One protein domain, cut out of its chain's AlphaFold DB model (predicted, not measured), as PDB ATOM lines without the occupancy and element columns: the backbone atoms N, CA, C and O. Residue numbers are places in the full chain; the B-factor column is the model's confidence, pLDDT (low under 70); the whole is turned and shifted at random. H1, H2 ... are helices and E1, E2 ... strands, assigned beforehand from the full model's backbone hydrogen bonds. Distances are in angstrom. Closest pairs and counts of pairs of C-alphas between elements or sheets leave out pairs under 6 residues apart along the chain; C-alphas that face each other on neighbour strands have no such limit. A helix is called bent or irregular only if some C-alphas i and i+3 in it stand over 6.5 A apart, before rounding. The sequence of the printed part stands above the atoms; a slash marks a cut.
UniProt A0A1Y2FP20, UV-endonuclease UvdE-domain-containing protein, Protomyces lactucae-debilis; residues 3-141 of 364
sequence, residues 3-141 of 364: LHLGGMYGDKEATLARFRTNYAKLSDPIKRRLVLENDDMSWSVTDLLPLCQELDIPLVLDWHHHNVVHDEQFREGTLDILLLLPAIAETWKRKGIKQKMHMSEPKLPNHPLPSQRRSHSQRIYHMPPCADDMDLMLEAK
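AT A GLANCE: This is residues 3 to 141 of the 364 residues of the protein "UV-endonuclease UvdE-domain-containing protein" of Protomyces lactucae-debilis (UniProt A0A1Y2FP20). The short strand E1, paired with residues 59 to 60, lies near the middle, and along one side of it the helices H1, H3 and H5 form a loose row, side by side and running the same way, while the strands E2 and E3 pair with each other farther out, E3 at the rim. H4 and H6 sit together toward the end where E2 finishes, H2 lies before E1, and a long loop, residues 118 to 134, leads round to E3. The printed part has 139 residues, in the order H1, H2, E1, H3, H4, H5, E2, H6, E3; E2 and E3 make a parallel sheet of two. The class is mostly helix, though under half of the residues are in named elements. The whole is compact, with a radius of gyration of the C-alphas of 15.1 A, and spans 43 by 39 by 29 A.

HOW THE PARTS SIT: Look first at E2, residues 100 to 103, and E3, residues 135 to 138: they are parallel neighbours at 26 degrees, with N 101 and O 135 at 3.0 A and N 137 and O 101 at 2.9 A, within hydrogen-bond range. With H6, residues 114 to 117, they form a strand-helix-strand unit, two parallel neighbours with a helix between them along the chain. Between H4, residues 63 to 68, and E2 there are 4 pairs of C-alphas within 8 A; the closest C-alphas, of Trp 63 and Met 103, are 5.5 A apart. H4 and H6 only just touch, with 3 pairs of C-alphas within 8 A, the closest being Val 68 and Pro 114 at 5.7 A. H3, residues 45 to 55, only just touches H5, residues 80 to 93, with 3 pairs of C-alphas within 8 A, through residues 88 to 91 of H5 alone; the closest C-alphas, of Gln 53 and Thr 91, are 6.3 A apart, at a shallow tilt of 21 degrees, the same way. H1, residues 12 to 24, is close to H3 but not clearly touching: the closest C-alphas, of Leu 16 and Leu 51, are 7.7 A apart, at a shallow tilt of 30 degrees, the same way. E1, residues 35 to 37, pairs with no named strand, but its residues 36 to 37 pair with residues 59 to 60, parallel. H2, residues 28 to 31, is close to H1 but not clearly touching, with the closest C-alphas, of Tyr 23 and Lys 31, 7.8 A apart. Every O i to N i+4 pair is within hydrogen-bond range in H1 and H4, against 5 of 7 in H3 and 5 of 10 in H5; H2 and H6 are too short for such a pair.

IN THESE COORDINATES: Find C-alpha 12 at (314.027, 281.316, 82.244); from there H1 runs 18.4 A. H3 is 15.1 A long and only just irregular, C-alphas 47 and 50 being 6.9 A apart. H5 starts at C-alpha 80, (291.647, 278.805, 76.853), and runs 22.2 A; it is irregular, with C-alphas 83 and 86 at 7.1 A. E2 spans 10.2 A, and E3 spans 9.9 A to C-alpha 138 at (300.901, 266.776, 61.291).

THE WHOLE: The two C-alphas farthest apart, of Ser 27 and Asn 110, are 43.8 A apart. The printed part has no cut; the long links are H4 to H5 and H6 to E3. The mean pLDDT of the printed part is 94.0, and no printed residue is under 70.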
ATOM      1  N   LEU A   3     312.386 276.233  65.453       97.88
ATOM      2  CA  LEU A   3     313.243 275.848  66.566       97.88
ATOM      3  C   LEU A   3     312.485 276.033  67.878       97.88
ATOM      4  O   LEU A   3     311.840 277.057  68.084       97.88
ATOM      5  N   HIS A   4     312.664 275.111  68.814       98.19
ATOM      6  CA  HIS A   4     312.404 275.417  70.218       98.19
ATOM      7  C   HIS A   4     313.468 276.384  70.753       98.19
ATOM      8  O   HIS A   4     314.578 276.473  70.216       98.19
ATOM      9  N   LEU A   5     313.160 277.081  71.850       97.31
ATOM     10  CA  LEU A   5     314.095 278.031  72.460       97.31
ATOM     11  C   LEU A   5     315.345 277.340  73.047       97.31
ATOM     12  O   LEU A   5     316.420 277.941  73.121       97.31
ATOM     13  N   GLY A   6     315.222 276.064  73.428       95.88
ATOM     14  CA  GLY A   6     316.300 275.248  73.986       95.88
ATOM     15  C   GLY A   6     316.209 275.097  75.505       95.88
ATOM     16  O   GLY A   6     315.151 275.247  76.103       95.88
ATOM     17  N   GLY A   7     317.317 274.756  76.164       96.00
ATOM     18  CA  GLY A   7     317.310 274.508  77.611       96.00
ATOM     19  C   GLY A   7     317.128 275.780  78.447       96.00
ATOM     20  O   GLY A   7     317.623 276.838  78.078       96.00
ATOM     21  N   MET A   8     316.494 275.666  79.620       93.75
ATOM     22  CA  MET A   8     316.345 276.775  80.583       93.75
ATOM     23  C   MET A   8     317.625 277.111  81.360       93.75
ATOM     24  O   MET A   8     317.705 278.151  81.996       93.75
ATOM     25  N   TYR A   9     318.606 276.204  81.408       94.00
ATOM     26  CA  TYR A   9     319.852 276.370  82.178       94.00
ATOM     27  C   TYR A   9     319.663 276.874  83.631       94.00
ATOM     28  O   TYR A   9     320.545 277.531  84.175       94.00
ATOM     29  N   GLY A  10     318.531 276.540  84.263       93.06
ATOM     30  CA  GLY A  10     318.193 276.905  85.644       93.06
ATOM     31  C   GLY A  10     317.420 278.216  85.824       93.06
ATOM     32  O   GLY A  10     316.880 278.416  86.904       93.06
ATOM     33  N   ASP A  11     317.319 279.064  84.798       96.25
ATOM     34  CA  ASP A  11     316.674 280.381  84.884       96.25
ATOM     35  C   ASP A  11     316.075 280.780  83.521       96.25
ATOM     36  O   ASP A  11     316.800 280.929  82.527       96.25
ATOM     37  N   LYS A  12     314.744 280.935  83.470       95.56
ATOM     38  CA  LYS A  12     314.027 281.316  82.244       95.56
ATOM     39  C   LYS A  12     314.399 282.724  81.792       95.56
ATOM     40  O   LYS A  12     314.803 282.890  80.643       95.56
ATOM     41  N   GLU A  13     314.339 283.708  82.680       96.62
ATOM     42  CA  GLU A  13     314.576 285.114  82.340       96.62
ATOM     43  C   GLU A  13     316.005 285.336  81.850       96.62
ATOM     44  O   GLU A  13     316.230 285.918  80.782       96.62
ATOM     45  N   ALA A  14     316.986 284.759  82.550       97.69
ATOM     46  CA  ALA A  14     318.371 284.810  82.101       97.69
ATOM     47  C   ALA A  14     318.553 284.120  80.739       97.69
ATOM     48  O   ALA A  14     319.372 284.549  79.920       97.69
ATOM     49  N   THR A  15     317.807 283.047  80.461       98.00
ATOM     50  CA  THR A  15     317.854 282.360  79.161       98.00
ATOM     51  C   THR A  15     317.242 283.194  78.046       98.00
ATOM     52  O   THR A  15     317.866 283.318  76.988       98.00
ATOM     53  N   LEU A  16     316.094 283.825  78.283       98.19
ATOM     54  CA  LEU A  16     315.469 284.746  77.336       98.19
ATOM     55  C   LEU A  16     316.406 285.927  77.032       98.19
ATOM     56  O   LEU A  16     316.602 286.281  75.870       98.19
ATOM     57  N   ALA A  17     317.080 286.487  78.043       98.06
ATOM     58  CA  ALA A  17     318.079 287.544  77.857       98.06
ATOM     59  C   ALA A  17     319.283 287.092  77.002       98.06
ATOM     60  O   ALA A  17     319.735 287.817  76.103       98.06
ATOM     61  N   ARG A  18     319.783 285.866  77.214       98.19
ATOM     62  CA  ARG A  18     320.837 285.282  76.362       98.19
ATOM     63  C   ARG A  18     320.350 285.061  74.932       98.19
ATOM     64  O   ARG A  18     321.104 285.329  73.995       98.19
ATOM     65  N   PHE A  19     319.110 284.608  74.756       98.31
ATOM     66  CA  PHE A  19     318.512 284.453  73.435       98.31
ATOM     67  C   PHE A  19     318.450 285.797  72.703       98.31
ATOM     68  O   PHE A  19     318.978 285.883  71.598       98.31
ATOM     69  N   ARG A  20     317.933 286.863  73.337       98.38
ATOM     70  CA  ARG A  20     317.918 288.233  72.776       98.38
ATOM     71  C   ARG A  20     319.308 288.676  72.317       98.38
ATOM     72  O   ARG A  20     319.495 289.082  71.169       98.38
ATOM     73  N   THR A  21     320.302 288.513  73.192       98.31
ATOM     74  CA  THR A  21     321.700 288.887  72.924       98.31
ATOM     75  C   THR A  21     322.275 288.158  71.708       98.31
ATOM     76  O   THR A  21     323.019 288.741  70.920       98.31
ATOM     77  N   ASN A  22     321.956 286.874  71.539       98.19
ATOM     78  CA  ASN A  22     322.466 286.080  70.422       98.19
ATOM     79  C   ASN A  22     321.656 286.281  69.140       98.19
ATOM     80  O   ASN A  22     322.249 286.360  68.066       98.19
ATOM     81  N   TYR A  23     320.337 286.436  69.243       98.12
ATOM     82  CA  TYR A  23     319.466 286.742  68.114       98.12
ATOM     83  C   TYR A  23     319.884 288.047  67.431       98.12
ATOM     84  O   TYR A  23     319.972 288.096  66.204       98.12
ATOM     85  N   ALA A  24     320.252 289.076  68.206       97.88
ATOM     86  CA  ALA A  24     320.755 290.342  67.675       97.88
ATOM     87  C   ALA A  24     321.958 290.160  66.726       97.88
ATOM     88  O   ALA A  24     322.029 290.836  65.699       97.88
ATOM     89  N   LYS A  25     322.838 289.189  67.012       98.25
ATOM     90  CA  LYS A  25     324.051 288.875  66.234       98.25
ATOM     91  C   LYS A  25     323.780 288.072  64.956       98.25
ATOM     92  O   LYS A  25     324.682 287.929  64.134       98.25
ATOM     93  N   LEU A  26     322.580 287.509  64.788       98.00
ATOM     94  CA  LEU A  26     322.248 286.715  63.604       98.00
ATOM     95  C   LEU A  26     322.162 287.593  62.352       98.00
ATOM     96  O   LEU A  26     321.704 288.737  62.401       98.00
ATOM     97  N   SER A  27     322.548 287.022  61.213       98.06
ATOM     98  CA  SER A  27     322.401 287.668  59.911       98.06
ATOM     99  C   SER A  27     320.935 287.712  59.471       98.06
ATOM    100  O   SER A  27     320.131 286.835  59.806       98.06
ATOM    101  N   ASP A  28     320.578 288.709  58.660       96.69
ATOM    102  CA  ASP A  28     319.198 288.882  58.194       96.69
ATOM    103  C   ASP A  28     318.621 287.663  57.454       96.69
ATOM    104  O   ASP A  28     317.445 287.353  57.658       96.69
ATOM    105  N   PRO A  29     319.382 286.910  56.628       97.31
ATOM    106  CA  PRO A  29     318.868 285.688  56.010       97.31
ATOM    107  C   PRO A  29     318.398 284.626  57.011       97.31
ATOM    108  O   PRO A  29     317.470 283.878  56.683       97.31
ATOM    109  N   ILE A  30     319.025 284.561  58.192       97.25
ATOM    110  CA  ILE A  30     318.639 283.659  59.282       97.25
ATOM    111  C   ILE A  30     317.410 284.226  59.992       97.25
ATOM    112  O   ILE A  30     316.412 283.519  60.110       97.25
ATOM    113  N   LYS A  31     317.437 285.510  60.381       96.62
ATOM    114  CA  LYS A  31     316.307 286.185  61.048       96.62
ATOM    115  C   LYS A  31     315.012 286.101  60.233       96.62
ATOM    116  O   LYS A  31     313.954 285.848  60.789       96.62
ATOM    117  N   ARG A  32     315.089 286.210  58.901       95.19
ATOM    118  CA  ARG A  32     313.929 286.060  57.996       95.19
ATOM    119  C   ARG A  32     313.304 284.662  57.984       95.19
ATOM    120  O   ARG A  32     312.196 284.511  57.485       95.19
ATOM    121  N   ARG A  33     314.021 283.634  58.440       96.38
ATOM    122  CA  ARG A  33     313.579 282.230  58.390       96.38
ATOM    123  C   ARG A  33     313.346 281.623  59.762       96.38
ATOM    124  O   ARG A  33     312.778 280.533  59.811       96.38
ATOM    125  N   LEU A  34     313.860 282.247  60.813       97.81
ATOM    126  CA  LEU A  34     313.759 281.749  62.171       97.81
ATOM    127  C   LEU A  34     312.326 281.925  62.660       97.81
ATOM    128  O   LEU A  34     311.733 282.989  62.522       97.81
ATOM    129  N   VAL A  35     311.797 280.843  63.204       98.44
ATOM    130  CA  VAL A  35     310.465 280.724  63.776       98.44
ATOM    131  C   VAL A  35     310.642 279.960  65.081       98.44
ATOM    132  O   VAL A  35     311.425 279.004  65.116       98.44
ATOM    133  N   LEU A  36     309.967 280.393  66.140       98.69
ATOM    134  CA  LEU A  36     309.995 279.704  67.427       98.69
ATOM    135  C   LEU A  36     308.755 278.837  67.604       98.69
ATOM    136  O   LEU A  36     307.723 279.107  67.002       98.69
ATOM    137  N   GLU A  37     308.870 277.803  68.425       98.75
ATOM    138  CA  GLU A  37     307.796 276.863  68.748       98.75
ATOM    139  C   GLU A  37     307.792 276.586  70.254       98.75
ATOM    140  O   GLU A  37     308.861 276.361  70.835       98.75
ATOM    141  N   ASN A  38     306.611 276.599  70.884       98.19
ATOM    142  CA  ASN A  38     306.456 276.148  72.272       98.19
ATOM    143  C   ASN A  38     306.789 274.654  72.389       98.19
ATOM    144  O   ASN A  38     306.595 273.902  71.441       98.19
ATOM    145  N   ASP A  39     307.308 274.221  73.535       97.06
ATOM    146  CA  ASP A  39     307.748 272.837  73.734       97.06
ATOM    147  C   ASP A  39     307.027 272.140  74.888       97.06
ATOM    148  O   ASP A  39     306.249 272.741  75.627       97.06
ATOM    149  N   ASP A  40     307.272 270.840  75.017       94.75
ATOM    150  CA  ASP A  40     306.646 269.951  75.990       94.75
ATOM    151  C   ASP A  40     307.489 269.749  77.266       94.75
ATOM    152  O   ASP A  40     307.277 268.789  78.022       94.75
ATOM    153  N   MET A  41     308.469 270.627  77.519       94.00
ATOM    154  CA  MET A  41     309.384 270.502  78.661       94.00
ATOM    155  C   MET A  41     309.550 271.762  79.502       94.00
ATOM    156  O   MET A  41     309.802 271.657  80.701       94.00
ATOM    157  N   SER A  42     309.568 272.936  78.892       94.94
ATOM    158  CA  SER A  42     310.166 274.131  79.481       94.94
ATOM    159  C   SER A  42     309.483 275.419  79.053       94.94
ATOM    160  O   SER A  42     309.298 276.287  79.906       94.94
ATOM    161  N   TRP A  43     309.125 275.554  77.777       97.44
ATOM    162  CA  TRP A  43     308.697 276.825  77.199       97.44
ATOM    163  C   TRP A  43     307.250 276.760  76.727       97.44
ATOM    164  O   TRP A  43     306.949 276.179  75.684       97.44
ATOM    165  N   SER A  44     306.363 277.395  77.490       96.88
ATOM    166  CA  SER A  44     304.956 277.542  77.135       96.88
ATOM    167  C   SER A  44     304.764 278.620  76.059       96.88
ATOM    168  O   SER A  44     305.662 279.404  75.733       96.88
ATOM    169  N   VAL A  45     303.542 278.715  75.535       97.56
ATOM    170  CA  VAL A  45     303.148 279.818  74.646       97.56
ATOM    171  C   VAL A  45     303.272 281.173  75.350       97.56
ATOM    172  O   VAL A  45     303.715 282.133  74.724       97.56
ATOM    173  N   THR A  46     302.914 281.269  76.635       96.62
ATOM    174  CA  THR A  46     302.990 282.538  77.375       96.62
ATOM    175  C   THR A  46     304.414 282.978  77.660       96.62
ATOM    176  O   THR A  46     304.662 284.181  77.667       96.62
ATOM    177  N   ASP A  47     305.356 282.044  77.806       96.94
ATOM    178  CA  ASP A  47     306.773 282.393  77.919       96.94
ATOM    179  C   ASP A  47     307.305 282.993  76.601       96.94
ATOM    180  O   ASP A  47     308.066 283.963  76.598       96.94
ATOM    181  N   LEU A  48     306.933 282.397  75.460       98.25
ATOM    182  CA  LEU A  48     307.543 282.711  74.164       98.25
ATOM    183  C   LEU A  48     306.843 283.828  73.393       98.25
ATOM    184  O   LEU A  48     307.510 284.546  72.646       98.25
ATOM    185  N   LEU A  49     305.524 283.985  73.529       98.44
ATOM    186  CA  LEU A  49     304.760 284.958  72.749       98.44
ATOM    187  C   LEU A  49     305.254 286.404  72.950       98.44
ATOM    188  O   LEU A  49     305.464 287.071  71.934       98.44
ATOM    189  N   PRO A  50     305.538 286.889  74.178       98.31
ATOM    190  CA  PRO A  50     306.098 288.229  74.375       98.31
ATOM    191  C   PRO A  50     307.454 288.414  73.681       98.31
ATOM    192  O   PRO A  50     307.676 289.420  73.010       98.31
ATOM    193  N   LEU A  51     308.342 287.416  73.765       98.44
ATOM    194  CA  LEU A  51     309.644 287.436  73.089       98.44
ATOM    195  C   LEU A  51     309.489 287.466  71.559       98.44
ATOM    196  O   LEU A  51     310.185 288.209  70.868       98.44
ATOM    197  N   CYS A  52     308.572 286.659  71.025       98.56
ATOM    198  CA  CYS A  52     308.262 286.602  69.599       98.56
ATOM    199  C   CYS A  52     307.705 287.939  69.096       98.56
ATOM    200  O   CYS A  52     308.086 288.427  68.028       98.56
ATOM    201  N   GLN A  53     306.846 288.569  69.900       98.50
ATOM    202  CA  GLN A  53     306.304 289.889  69.619       98.50
ATOM    203  C   GLN A  53     307.396 290.963  69.607       98.50
ATOM    204  O   GLN A  53     307.429 291.740  68.655       98.50
ATOM    205  N   GLU A  54     308.285 290.959  70.602       98.19
ATOM    206  CA  GLU A  54     309.414 291.886  70.755       98.19
ATOM    207  C   GLU A  54     310.424 291.787  69.601       98.19
ATOM    208  O   GLU A  54     310.812 292.799  69.021       98.19
ATOM    209  N   LEU A  55     310.852 290.571  69.250       97.81
ATOM    210  CA  LEU A  55     311.933 290.333  68.282       97.81
ATOM    211  C   LEU A  55     311.455 290.166  66.833       97.81
ATOM    212  O   LEU A  55     312.261 289.882  65.937       97.81
ATOM    213  N   ASP A  56     310.149 290.319  66.617       97.38
ATOM    214  CA  ASP A  56     309.461 290.052  65.360       97.38
ATOM    215  C   ASP A  56     309.809 288.666  64.794       97.38
ATOM    216  O   ASP A  56     310.302 288.520  63.674       97.38
ATOM    217  N   ILE A  57     309.597 287.641  65.619       98.44
ATOM    218  CA  ILE A  57     309.775 286.231  65.276       98.44
ATOM    219  C   ILE A  57     308.384 285.585  65.232       98.44
ATOM    220  O   ILE A  57     307.633 285.743  66.193       98.44
ATOM    221  N   PRO A  58     308.013 284.853  64.169       98.50
ATOM    222  CA  PRO A  58     306.767 284.096  64.168       98.50
ATOM    223  C   PRO A  58     306.781 282.987  65.226       98.50
ATOM    224  O   PRO A  58     307.799 282.307  65.395       98.50
ATOM    225  N   LEU A  59     305.649 282.785  65.902       98.69
ATOM    226  CA  LEU A  59     305.451 281.688  66.852       98.69
ATOM    227  C   LEU A  59     304.579 280.593  66.225       98.69
ATOM    228  O   LEU A  59     303.418 280.834  65.890       98.69
ATOM    229  N   VAL A  60     305.127 279.390  66.072       98.56
ATOM    230  CA  VAL A  60     304.360 278.167  65.808       98.56
ATOM    231  C   VAL A  60     303.733 277.738  67.120       98.56
ATOM    232  O   VAL A  60     304.442 277.476  68.090       98.56
ATOM    233  N   LEU A  61     302.407 277.660  67.128       97.94
ATOM    234  CA  LEU A  61     301.695 276.929  68.161       97.94
ATOM    235  C   LEU A  61     301.780 275.440  67.832       97.94
ATOM    236  O   LEU A  61     301.266 275.015  66.793       97.94
ATOM    237  N   ASP A  62     302.403 274.674  68.719       97.50
ATOM    238  CA  ASP A  62     302.186 273.236  68.802       97.50
ATOM    239  C   ASP A  62     301.110 272.952  69.857       97.50
ATOM    240  O   ASP A  62     301.269 273.253  71.050       97.50
ATOM    241  N   TRP A  63     299.988 272.402  69.387       95.44
ATOM    242  CA  TRP A  63     298.808 272.113  70.200       95.44
ATOM    243  C   TRP A  63     299.061 271.039  71.259       95.44
ATOM    244  O   TRP A  63     298.547 271.130  72.375       95.44
ATOM    245  N   HIS A  64     299.858 270.027  70.931       94.75
ATOM    246  CA  HIS A  64     300.173 268.931  71.838       94.75
ATOM    247  C   HIS A  64     301.133 269.388  72.930       94.75
ATOM    248  O   HIS A  64     300.880 269.164  74.113       94.75
ATOM    249  N   HIS A  65     302.181 270.120  72.553       95.75
ATOM    250  CA  HIS A  65     303.109 270.729  73.498       95.75
ATOM    251  C   HIS A  65     302.378 271.647  74.475       95.75
ATOM    252  O   HIS A  65     302.641 271.571  75.670       95.75
ATOM    253  N   HIS A  66     301.410 272.442  74.005       95.25
ATOM    254  CA  HIS A  66     300.601 273.291  74.882       95.25
ATOM    255  C   HIS A  66     299.796 272.474  75.909       95.25
ATOM    256  O   HIS A  66     299.775 272.794  77.098       95.25
ATOM    257  N   ASN A  67     299.193 271.361  75.485       92.19
ATOM    258  CA  ASN A  67     298.452 270.483  76.393       92.19
ATOM    259  C   ASN A  67     299.358 269.795  77.433       92.19
ATOM    260  O   ASN A  67     298.890 269.424  78.509       92.19
ATOM    261  N   VAL A  68     300.658 269.642  77.156       92.56
ATOM    262  CA  VAL A  68     301.632 269.101  78.120       92.56
ATOM    263  C   VAL A  68     302.220 270.194  79.019       92.56
ATOM    264  O   VAL A  68     302.316 269.989  80.230       92.56
ATOM    265  N   VAL A  69     302.623 271.325  78.440       93.25
ATOM    266  CA  VAL A  69     303.229 272.478  79.115       93.25
ATOM    267  C   VAL A  69     302.464 273.744  78.741       93.25
ATOM    268  O   VAL A  69     302.609 274.317  77.660       93.25
ATOM    269  N   HIS A  70     301.686 274.214  79.703       93.19
ATOM    270  CA  HIS A  70     300.982 275.485  79.676       93.19
ATOM    271  C   HIS A  70     301.189 276.202  81.007       93.19
ATOM    272  O   HIS A  70     301.672 275.638  81.987       93.19
ATOM    273  N   ASP A  71     300.861 277.484  81.009       92.06
ATOM    274  CA  ASP A  71     300.838 278.288  82.220       92.06
ATOM    275  C   ASP A  71     299.641 277.885  83.092       92.06
ATOM    276  O   ASP A  71     298.594 277.519  82.570       92.06
ATOM    277  N   GLU A  72     299.791 277.951  84.414       88.19
ATOM    278  CA  GLU A  72     298.759 277.592  85.400       88.19
ATOM    279  C   GLU A  72     297.477 278.429  85.263       88.19
ATOM    280  O   GLU A  72     296.417 278.110  85.812       88.19
ATOM    281  N   GLN A  73     297.557 279.547  84.547       87.94
ATOM    282  CA  GLN A  73     296.405 280.316  84.132       87.94
ATOM    283  C   GLN A  73     295.660 279.713  82.939       87.94
ATOM    284  O   GLN A  73     294.668 280.307  82.560       87.94
ATOM    285  N   PHE A  74     296.035 278.585  82.349       89.19
ATOM    286  CA  PHE A  74     295.245 277.887  81.327       89.19
ATOM    287  C   PHE A  74     294.788 276.538  81.871       89.19
ATOM    288  O   PHE A  74     295.515 275.872  82.603       89.19
ATOM    289  N   ARG A  75     293.563 276.137  81.530       85.88
ATOM    290  CA  ARG A  75     293.129 274.752  81.711       85.88
ATOM    291  C   ARG A  75     293.858 273.874  80.698       85.88
ATOM    292  O   ARG A  75     294.127 274.311  79.581       85.88
ATOM    293  N   GLU A  76     294.113 272.622  81.072       82.50
ATOM    294  CA  GLU A  76     294.580 271.626  80.110       82.50
ATOM    295  C   GLU A  76     293.546 271.493  78.981       82.50
ATOM    296  O   GLU A  76     292.354 271.308  79.235       82.50
ATOM    297  N   GLY A  77     294.009 271.593  77.734       84.69
ATOM    298  CA  GLY A  77     293.173 271.499  76.547       84.69
ATOM    299  C   GLY A  77     293.205 272.751  75.672       84.69
ATOM    300  O   GLY A  77     294.025 273.654  75.809       84.69
ATOM    301  N   THR A  78     292.283 272.776  74.714       85.81
ATOM    302  CA  THR A  78     292.343 273.668  73.547       85.81
ATOM    303  C   THR A  78     291.614 274.996  73.748       85.81
ATOM    304  O   THR A  78     291.829 275.925  72.979       85.81
ATOM    305  N   LEU A  79     290.721 275.093  74.734       88.00
ATOM    306  CA  LEU A  79     289.756 276.190  74.811       88.00
ATOM    307  C   LEU A  79     290.387 277.528  75.212       88.00
ATOM    308  O   LEU A  79     290.175 278.542  74.554       88.00
ATOM    309  N   ASP A  80     291.171 277.542  76.284       90.94
ATOM    310  CA  ASP A  80     291.647 278.805  76.853       90.94
ATOM    311  C   ASP A  80     292.731 279.446  75.967       90.94
ATOM    312  O   ASP A  80     292.847 280.669  75.884       90.94
ATOM    313  N   ILE A  81     293.488 278.625  75.232       92.38
ATOM    314  CA  ILE A  81     294.513 279.090  74.291       92.38
ATOM    315  C   ILE A  81     293.923 279.757  73.040       92.38
ATOM    316  O   ILE A  81     294.628 280.519  72.372       92.38
ATOM    317  N   LEU A  82     292.627 279.560  72.747       92.69
ATOM    318  CA  LEU A  82     291.948 280.228  71.625       92.69
ATOM    319  C   LEU A  82     292.065 281.752  71.704       92.69
ATOM    320  O   LEU A  82     292.188 282.421  70.678       92.69
ATOM    321  N   LEU A  83     292.113 282.289  72.923       92.62
ATOM    322  CA  LEU A  83     292.255 283.717  73.193       92.62
ATOM    323  C   LEU A  83     293.610 284.276  72.735       92.62
ATOM    324  O   LEU A  83     293.715 285.466  72.437       92.62
ATOM    325  N   LEU A  84     294.645 283.434  72.628       95.06
ATOM    326  CA  LEU A  84     295.965 283.843  72.143       95.06
ATOM    327  C   LEU A  84     296.134 283.659  70.630       95.06
ATOM    328  O   LEU A  84     297.061 284.242  70.067       95.06
ATOM    329  N   LEU A  85     295.255 282.916  69.944       94.69
ATOM    330  CA  LEU A  85     295.392 282.669  68.502       94.69
ATOM    331  C   LEU A  85     295.501 283.953  67.664       94.69
ATOM    332  O   LEU A  85     296.387 283.992  66.806       94.69
ATOM    333  N   PRO A  86     294.710 285.024  67.905       95.50
ATOM    334  CA  PRO A  86     294.866 286.273  67.160       95.50
ATOM    335  C   PRO A  86     296.246 286.914  67.361       95.50
ATOM    336  O   PRO A  86     296.859 287.394  66.407       95.50
ATOM    337  N   ALA A  87     296.771 286.879  68.590       97.56
ATOM    338  CA  ALA A  87     298.082 287.434  68.913       97.56
ATOM    339  C   ALA A  87     299.223 286.614  68.289       97.56
ATOM    340  O   ALA A  87     300.201 287.192  67.812       97.56
ATOM    341  N   ILE A  88     299.085 285.285  68.248       97.50
ATOM    342  CA  ILE A  88     300.021 284.391  67.559       97.50
ATOM    343  C   ILE A  88     299.979 284.664  66.052       97.50
ATOM    344  O   ILE A  88     301.030 284.868  65.450       97.50
ATOM    345  N   ALA A  89     298.791 284.736  65.444       96.81
ATOM    346  CA  ALA A  89     298.618 284.992  64.012       96.81
ATOM    347  C   ALA A  89     299.245 286.325  63.572       96.81
ATOM    348  O   ALA A  89     299.888 286.397  62.521       96.81
ATOM    349  N   GLU A  90     299.148 287.368  64.401       97.62
ATOM    350  CA  GLU A  90     299.765 288.664  64.109       97.62
ATOM    351  C   GLU A  90     301.299 288.561  63.974       97.62
ATOM    352  O   GLU A  90     301.875 289.228  63.115       97.62
ATOM    353  N   THR A  91     301.974 287.660  64.709       98.12
ATOM    354  CA  THR A  91     303.435 287.451  64.559       98.12
ATOM    355  C   THR A  91     303.839 286.971  63.157       98.12
ATOM    356  O   THR A  91     304.921 287.307  62.674       98.12
ATOM    357  N   TRP A  92     302.963 286.236  62.465       97.56
ATOM    358  CA  TRP A  92     303.173 285.778  61.086       97.56
ATOM    359  C   TRP A  92     302.824 286.863  60.074       97.56
ATOM    360  O   TRP A  92     303.563 287.100  59.114       97.56
ATOM    361  N   LYS A  93     301.721 287.573  60.328       96.62
ATOM    362  CA  LYS A  93     301.238 288.663  59.483       96.62
ATOM    363  C   LYS A  93     302.253 289.799  59.366       96.62
ATOM    364  O   LYS A  93     302.466 290.288  58.259       96.62
ATOM    365  N   ARG A  94     302.954 290.159  60.449       96.06
ATOM    366  CA  ARG A  94     304.035 291.167  60.409       96.06
ATOM    367  C   ARG A  94     305.193 290.788  59.484       96.06
ATOM    368  O   ARG A  94     305.813 291.664  58.887       96.06
ATOM    369  N   LYS A  95     305.443 289.488  59.300       93.56
ATOM    370  CA  LYS A  95     306.418 288.959  58.334       93.56
ATOM    371  C   LYS A  95     305.860 288.786  56.919       93.56
ATOM    372  O   LYS A  95     306.630 288.453  56.020       93.56
ATOM    373  N   GLY A  96     304.557 288.988  56.708       95.19
ATOM    374  CA  GLY A  96     303.902 288.794  55.414       95.19
ATOM    375  C   GLY A  96     303.938 287.345  54.924       95.19
ATOM    376  O   GLY A  96     303.949 287.108  53.719       95.19
ATOM    377  N   ILE A  97     304.004 286.379  55.844       94.56
ATOM    378  CA  ILE A  97     304.024 284.948  55.529       94.56
ATOM    379  C   ILE A  97     302.799 284.253  56.112       94.56
ATOM    380  O   ILE A  97     302.227 284.682  57.112       94.56
ATOM    381  N   LYS A  98     302.413 283.155  55.467       95.81
ATOM    382  CA  LYS A  98     301.287 282.320  55.870       95.81
ATOM    383  C   LYS A  98     301.558 281.654  57.220       95.81
ATOM    384  O   LYS A  98     302.664 281.161  57.443       95.81
ATOM    385  N   GLN A  99     300.565 281.654  58.109       96.56
ATOM    386  CA  GLN A  99     300.700 281.058  59.435       96.56
ATOM    387  C   GLN A  99     300.833 279.538  59.352       96.56
ATOM    388  O   GLN A  99     300.097 278.883  58.611       96.56
ATOM    389  N   LYS A 100     301.739 278.998  60.176       97.50
ATOM    390  CA  LYS A 100     301.914 277.565  60.387       97.50
ATOM    391  C   LYS A 100     301.646 277.184  61.846       97.50
ATOM    392  O   LYS A 100     302.134 277.859  62.751       97.50
ATOM    393  N   MET A 101     300.951 276.072  62.066       97.25
ATOM    394  CA  MET A 101     300.844 275.403  63.371       97.25
ATOM    395  C   MET A 101     301.259 273.936  63.273       97.25
ATOM    396  O   MET A 101     301.294 273.364  62.179       97.25
ATOM    397  N   HIS A 102     301.579 273.338  64.414       97.44
ATOM    398  CA  HIS A 102     301.862 271.914  64.543       97.44
ATOM    399  C   HIS A 102     300.745 271.231  65.332       97.44
ATOM    400  O   HIS A 102     300.232 271.776  66.310       97.44
ATOM    401  N   MET A 103     300.350 270.046  64.882       94.69
ATOM    402  CA  MET A 103     299.383 269.200  65.566       94.69
ATOM    403  C   MET A 103     299.945 267.793  65.714       94.69
ATOM    404  O   MET A 103     300.420 267.188  64.752       94.69
ATOM    405  N   SER A 104     299.812 267.257  66.918       93.81
ATOM    406  CA  SER A 104     299.980 265.846  67.228       93.81
ATOM    407  C   SER A 104     298.991 265.444  68.319       93.81
ATOM    408  O   SER A 104     298.325 266.284  68.920       93.81
ATOM    409  N   GLU A 105     298.871 264.142  68.559       91.25
ATOM    410  CA  GLU A 105     298.112 263.620  69.691       91.25
ATOM    411  C   GLU A 105     299.038 262.787  70.588       91.25
ATOM    412  O   GLU A 105     299.977 262.146  70.099       91.25
ATOM    413  N   PRO A 106     298.803 262.759  71.910       91.19
ATOM    414  CA  PRO A 106     299.559 261.910  72.816       91.19
ATOM    415  C   PRO A 106     299.288 260.432  72.521       91.19
ATOM    416  O   PRO A 106     298.148 259.995  72.389       91.19
ATOM    417  N   LYS A 107     300.336 259.606  72.548       89.31
ATOM    418  CA  LYS A 107     300.201 258.140  72.530       89.31
ATOM    419  C   LYS A 107     299.387 257.628  73.724       89.31
ATOM    420  O   LYS A 107     298.714 256.607  73.621       89.31
ATOM    421  N   LEU A 108     299.498 258.308  74.865       88.12
ATOM    422  CA  LEU A 108     298.808 257.980  76.110       88.12
ATOM    423  C   LEU A 108     298.077 259.230  76.638       88.12
ATOM    424  O   LEU A 108     298.589 259.868  77.555       88.12
ATOM    425  N   PRO A 109     296.907 259.603  76.081       84.00
ATOM    426  CA  PRO A 109     296.219 260.861  76.410       84.00
ATOM    427  C   PRO A 109     295.901 261.012  77.899       84.00
ATOM    428  O   PRO A 109     296.164 262.051  78.495       84.00
ATOM    429  N   ASN A 110     295.427 259.939  78.527       84.31
ATOM    430  CA  ASN A 110     294.931 259.970  79.905       84.31
ATOM    431  C   ASN A 110     295.996 259.579  80.940       84.31
ATOM    432  O   ASN A 110     295.662 259.199  82.063       84.31
ATOM    433  N   HIS A 111     297.282 259.593  80.574       88.81
ATOM    434  CA  HIS A 111     298.330 259.236  81.523       88.81
ATOM    435  C   HIS A 111     298.534 260.368  82.548       88.81
ATOM    436  O   HIS A 111     298.785 261.500  82.143       88.81
ATOM    437  N   PRO A 112     298.518 260.091  83.868       85.56
ATOM    438  CA  PRO A 112     298.559 261.135  84.902       85.56
ATOM    439  C   PRO A 112     299.881 261.916  84.952       85.56
ATOM    440  O   PRO A 112     299.930 263.033  85.449       85.56
ATOM    441  N   LEU A 113     300.976 261.324  84.468       87.88
ATOM    442  CA  LEU A 113     302.267 262.006  84.344       87.88
ATOM    443  C   LEU A 113     302.389 262.718  82.986       87.88
ATOM    444  O   LEU A 113     302.441 262.010  81.972       87.88
ATOM    445  N   PRO A 114     302.583 264.054  82.947       86.69
ATOM    446  CA  PRO A 114     302.778 264.805  81.701       86.69
ATOM    447  C   PRO A 114     303.927 264.259  80.852       86.69
ATOM    448  O   PRO A 114     303.825 264.142  79.635       86.69
ATOM    449  N   SER A 115     304.998 263.802  81.506       89.44
ATOM    450  CA  SER A 115     306.185 263.266  80.840       89.44
ATOM    451  C   SER A 115     305.923 262.038  79.963       89.44
ATOM    452  O   SER A 115     306.696 261.803  79.032       89.44
ATOM    453  N   GLN A 116     304.861 261.277  80.250       90.88
ATOM    454  CA  GLN A 116     304.433 260.107  79.476       90.88
ATOM    455  C   GLN A 116     303.452 260.468  78.355       90.88
ATOM    456  O   GLN A 116     303.291 259.688  77.418       90.88
ATOM    457  N   ARG A 117     302.828 261.651  78.420       90.25
ATOM    458  CA  ARG A 117     301.937 262.163  77.369       90.25
ATOM    459  C   ARG A 117     302.713 262.728  76.180       90.25
ATOM    460  O   ARG A 117     302.206 262.708  75.073       90.25
ATOM    461  N   ARG A 118     303.973 263.121  76.382       92.44
ATOM    462  CA  ARG A 118     304.867 263.706  75.364       92.44
ATOM    463  C   ARG A 118     305.019 262.904  74.072       92.44
ATOM    464  O   ARG A 118     305.117 263.485  73.004       92.44
ATOM    465  N   SER A 119     305.042 261.572  74.140       90.19
ATOM    466  CA  SER A 119     305.226 260.758  72.932       90.19
ATOM    467  C   SER A 119     304.051 260.929  71.977       90.19
ATOM    468  O   SER A 119     302.925 260.622  72.357       90.19
ATOM    469  N   HIS A 120     304.333 261.273  70.722       91.44
ATOM    470  CA  HIS A 120     303.303 261.352  69.686       91.44
ATOM    471  C   HIS A 120     302.691 259.974  69.410       91.44
ATOM    472  O   HIS A 120     303.371 258.937  69.494       91.44
ATOM    473  N   SER A 121     301.410 259.985  69.076       89.38
ATOM    474  CA  SER A 121     300.630 258.863  68.577       89.38
ATOM    475  C   SER A 121     301.060 258.447  67.161       89.38
ATOM    476  O   SER A 121     301.826 259.125  66.465       89.38
ATOM    477  N   GLN A 122     300.555 257.291  66.721       85.69
ATOM    478  CA  GLN A 122     300.698 256.851  65.329       85.69
ATOM    479  C   GLN A 122     299.870 257.715  64.371       85.69
ATOM    480  O   GLN A 122     300.315 257.993  63.260       85.69
ATOM    481  N   ARG A 123     298.691 258.166  64.823       86.94
ATOM    482  CA  ARG A 123     297.670 258.881  64.045       86.94
ATOM    483  C   ARG A 123     297.094 260.058  64.809       86.94
ATOM    484  O   ARG A 123     297.134 260.076  66.034       86.94
ATOM    485  N   ILE A 124     296.533 260.997  64.060       89.19
ATOM    486  CA  ILE A 124     295.808 262.159  64.569       89.19
ATOM    487  C   ILE A 124     294.381 262.026  64.055       89.19
ATOM    488  O   ILE A 124     294.188 261.705  62.882       89.19
ATOM    489  N   TYR A 125     293.405 262.256  64.923       85.69
ATOM    490  CA  TYR A 125     291.990 262.076  64.608       85.69
ATOM    491  C   TYR A 125     291.210 263.388  64.652       85.69
ATOM    492  O   TYR A 125     290.134 263.474  64.064       85.69
ATOM    493  N   HIS A 126     291.760 264.418  65.298       87.50
ATOM    494  CA  HIS A 126     291.082 265.694  65.491       87.50
ATOM    495  C   HIS A 126     291.832 266.841  64.813       87.50
ATOM    496  O   HIS A 126     293.041 267.011  64.976       87.50
ATOM    497  N   MET A 127     291.090 267.670  64.080       87.06
ATOM    498  CA  MET A 127     291.582 268.959  63.599       87.06
ATOM    499  C   MET A 127     291.480 270.017  64.707       87.06
ATOM    500  O   MET A 127     290.462 270.067  65.404       87.06
ATOM    501  N   PRO A 128     292.495 270.886  64.873       89.31
ATOM    502  CA  PRO A 128     292.385 272.007  65.789       89.31
ATOM    503  C   PRO A 128     291.375 273.041  65.279       89.31
ATOM    504  O   PRO A 128     291.144 273.146  64.071       89.31
ATOM    505  N   PRO A 129     290.841 273.881  66.175       87.44
ATOM    506  CA  PRO A 129     290.152 275.103  65.790       87.44
ATOM    507  C   PRO A 129     291.177 276.093  65.217       87.44
ATOM    508  O   PRO A 129     291.826 276.846  65.942       87.44
ATOM    509  N   CYS A 130     291.358 276.064  63.901       84.00
ATOM    510  CA  CYS A 130     292.252 276.955  63.174       84.00
ATOM    511  C   CYS A 130     291.541 277.640  62.007       84.00
ATOM    512  O   CYS A 130     290.453 277.236  61.606       84.00
ATOM    513  N   ALA A 131     292.166 278.684  61.457       87.06
ATOM    514  CA  ALA A 131     291.661 279.342  60.259       87.06
ATOM    515  C   ALA A 131     291.675 278.385  59.054       87.06
ATOM    516  O   ALA A 131     292.609 277.594  58.904       87.06
ATOM    517  N   ASP A 132     290.668 278.504  58.185       86.06
ATOM    518  CA  ASP A 132     290.476 277.644  57.005       86.06
ATOM    519  C   ASP A 132     291.679 277.639  56.056       86.06
ATOM    520  O   ASP A 132     291.939 276.655  55.365       86.06
ATOM    521  N   ASP A 133     292.405 278.753  55.995       87.31
ATOM    522  CA  ASP A 133     293.542 278.909  55.113       87.31
ATOM    523  C   ASP A 133     294.877 278.594  55.784       87.31
ATOM    524  O   ASP A 133     295.871 278.680  55.096       87.31
ATOM    525  N   MET A 134     294.965 278.201  57.054       91.81
ATOM    526  CA  MET A 134     296.244 277.999  57.754       91.81
ATOM    527  C   MET A 134     297.025 276.751  57.285       91.81
ATOM    528  O   MET A 134     296.437 275.731  56.936       91.81
ATOM    529  N   ASP A 135     298.366 276.787  57.336       95.31
ATOM    530  CA  ASP A 135     299.183 275.581  57.142       95.31
ATOM    531  C   ASP A 135     299.287 274.772  58.447       95.31
ATOM    532  O   ASP A 135     299.858 275.227  59.441       95.31
ATOM    533  N   LEU A 136     298.783 273.537  58.440       94.50
ATOM    534  CA  LEU A 136     298.865 272.622  59.579       94.50
ATOM    535  C   LEU A 136     299.860 271.489  59.300       94.50
ATOM    536  O   LEU A 136     299.687 270.712  58.363       94.50
ATOM    537  N   MET A 137     300.907 271.383  60.119       96.31
ATOM    538  CA  MET A 137     301.847 270.262  60.079       96.31
ATOM    539  C   MET A 137     301.396 269.165  61.033       96.31
ATOM    540  O   MET A 137     301.219 269.416  62.221       96.31
ATOM    541  N   LEU A 138     301.256 267.952  60.508       94.81
ATOM    542  CA  LEU A 138     300.901 266.776  61.291       94.81
ATOM    543  C   LEU A 138     302.160 266.043  61.751       94.81
ATOM    544  O   LEU A 138     302.912 265.510  60.933       94.81
ATOM    545  N   GLU A 139     302.367 265.974  63.060       95.19
ATOM    546  CA  GLU A 139     303.524 265.319  63.667       95.19
ATOM    547  C   GLU A 139     303.159 263.948  64.240       95.19
ATOM    548  O   GLU A 139     303.187 263.709  65.445       95.19
ATOM    549  N   ALA A 140     302.836 263.012  63.351       92.88
ATOM    550  CA  ALA A 140     302.489 261.640  63.709       92.88
ATOM    551  C   ALA A 140     303.572 260.646  63.266       92.88
ATOM    552  O   ALA A 140     304.306 260.875  62.300       92.88
ATOM    553  N   LYS A 141     303.677 259.510  63.960       88.94
ATOM    554  CA  LYS A 141     304.686 258.485  63.638       88.94
ATOM    555  C   LYS A 141     304.438 257.794  62.289       88.94
ATOM    556  O   LYS A 141     305.422 257.519  61.601       88.94
TER     557      LYS A 141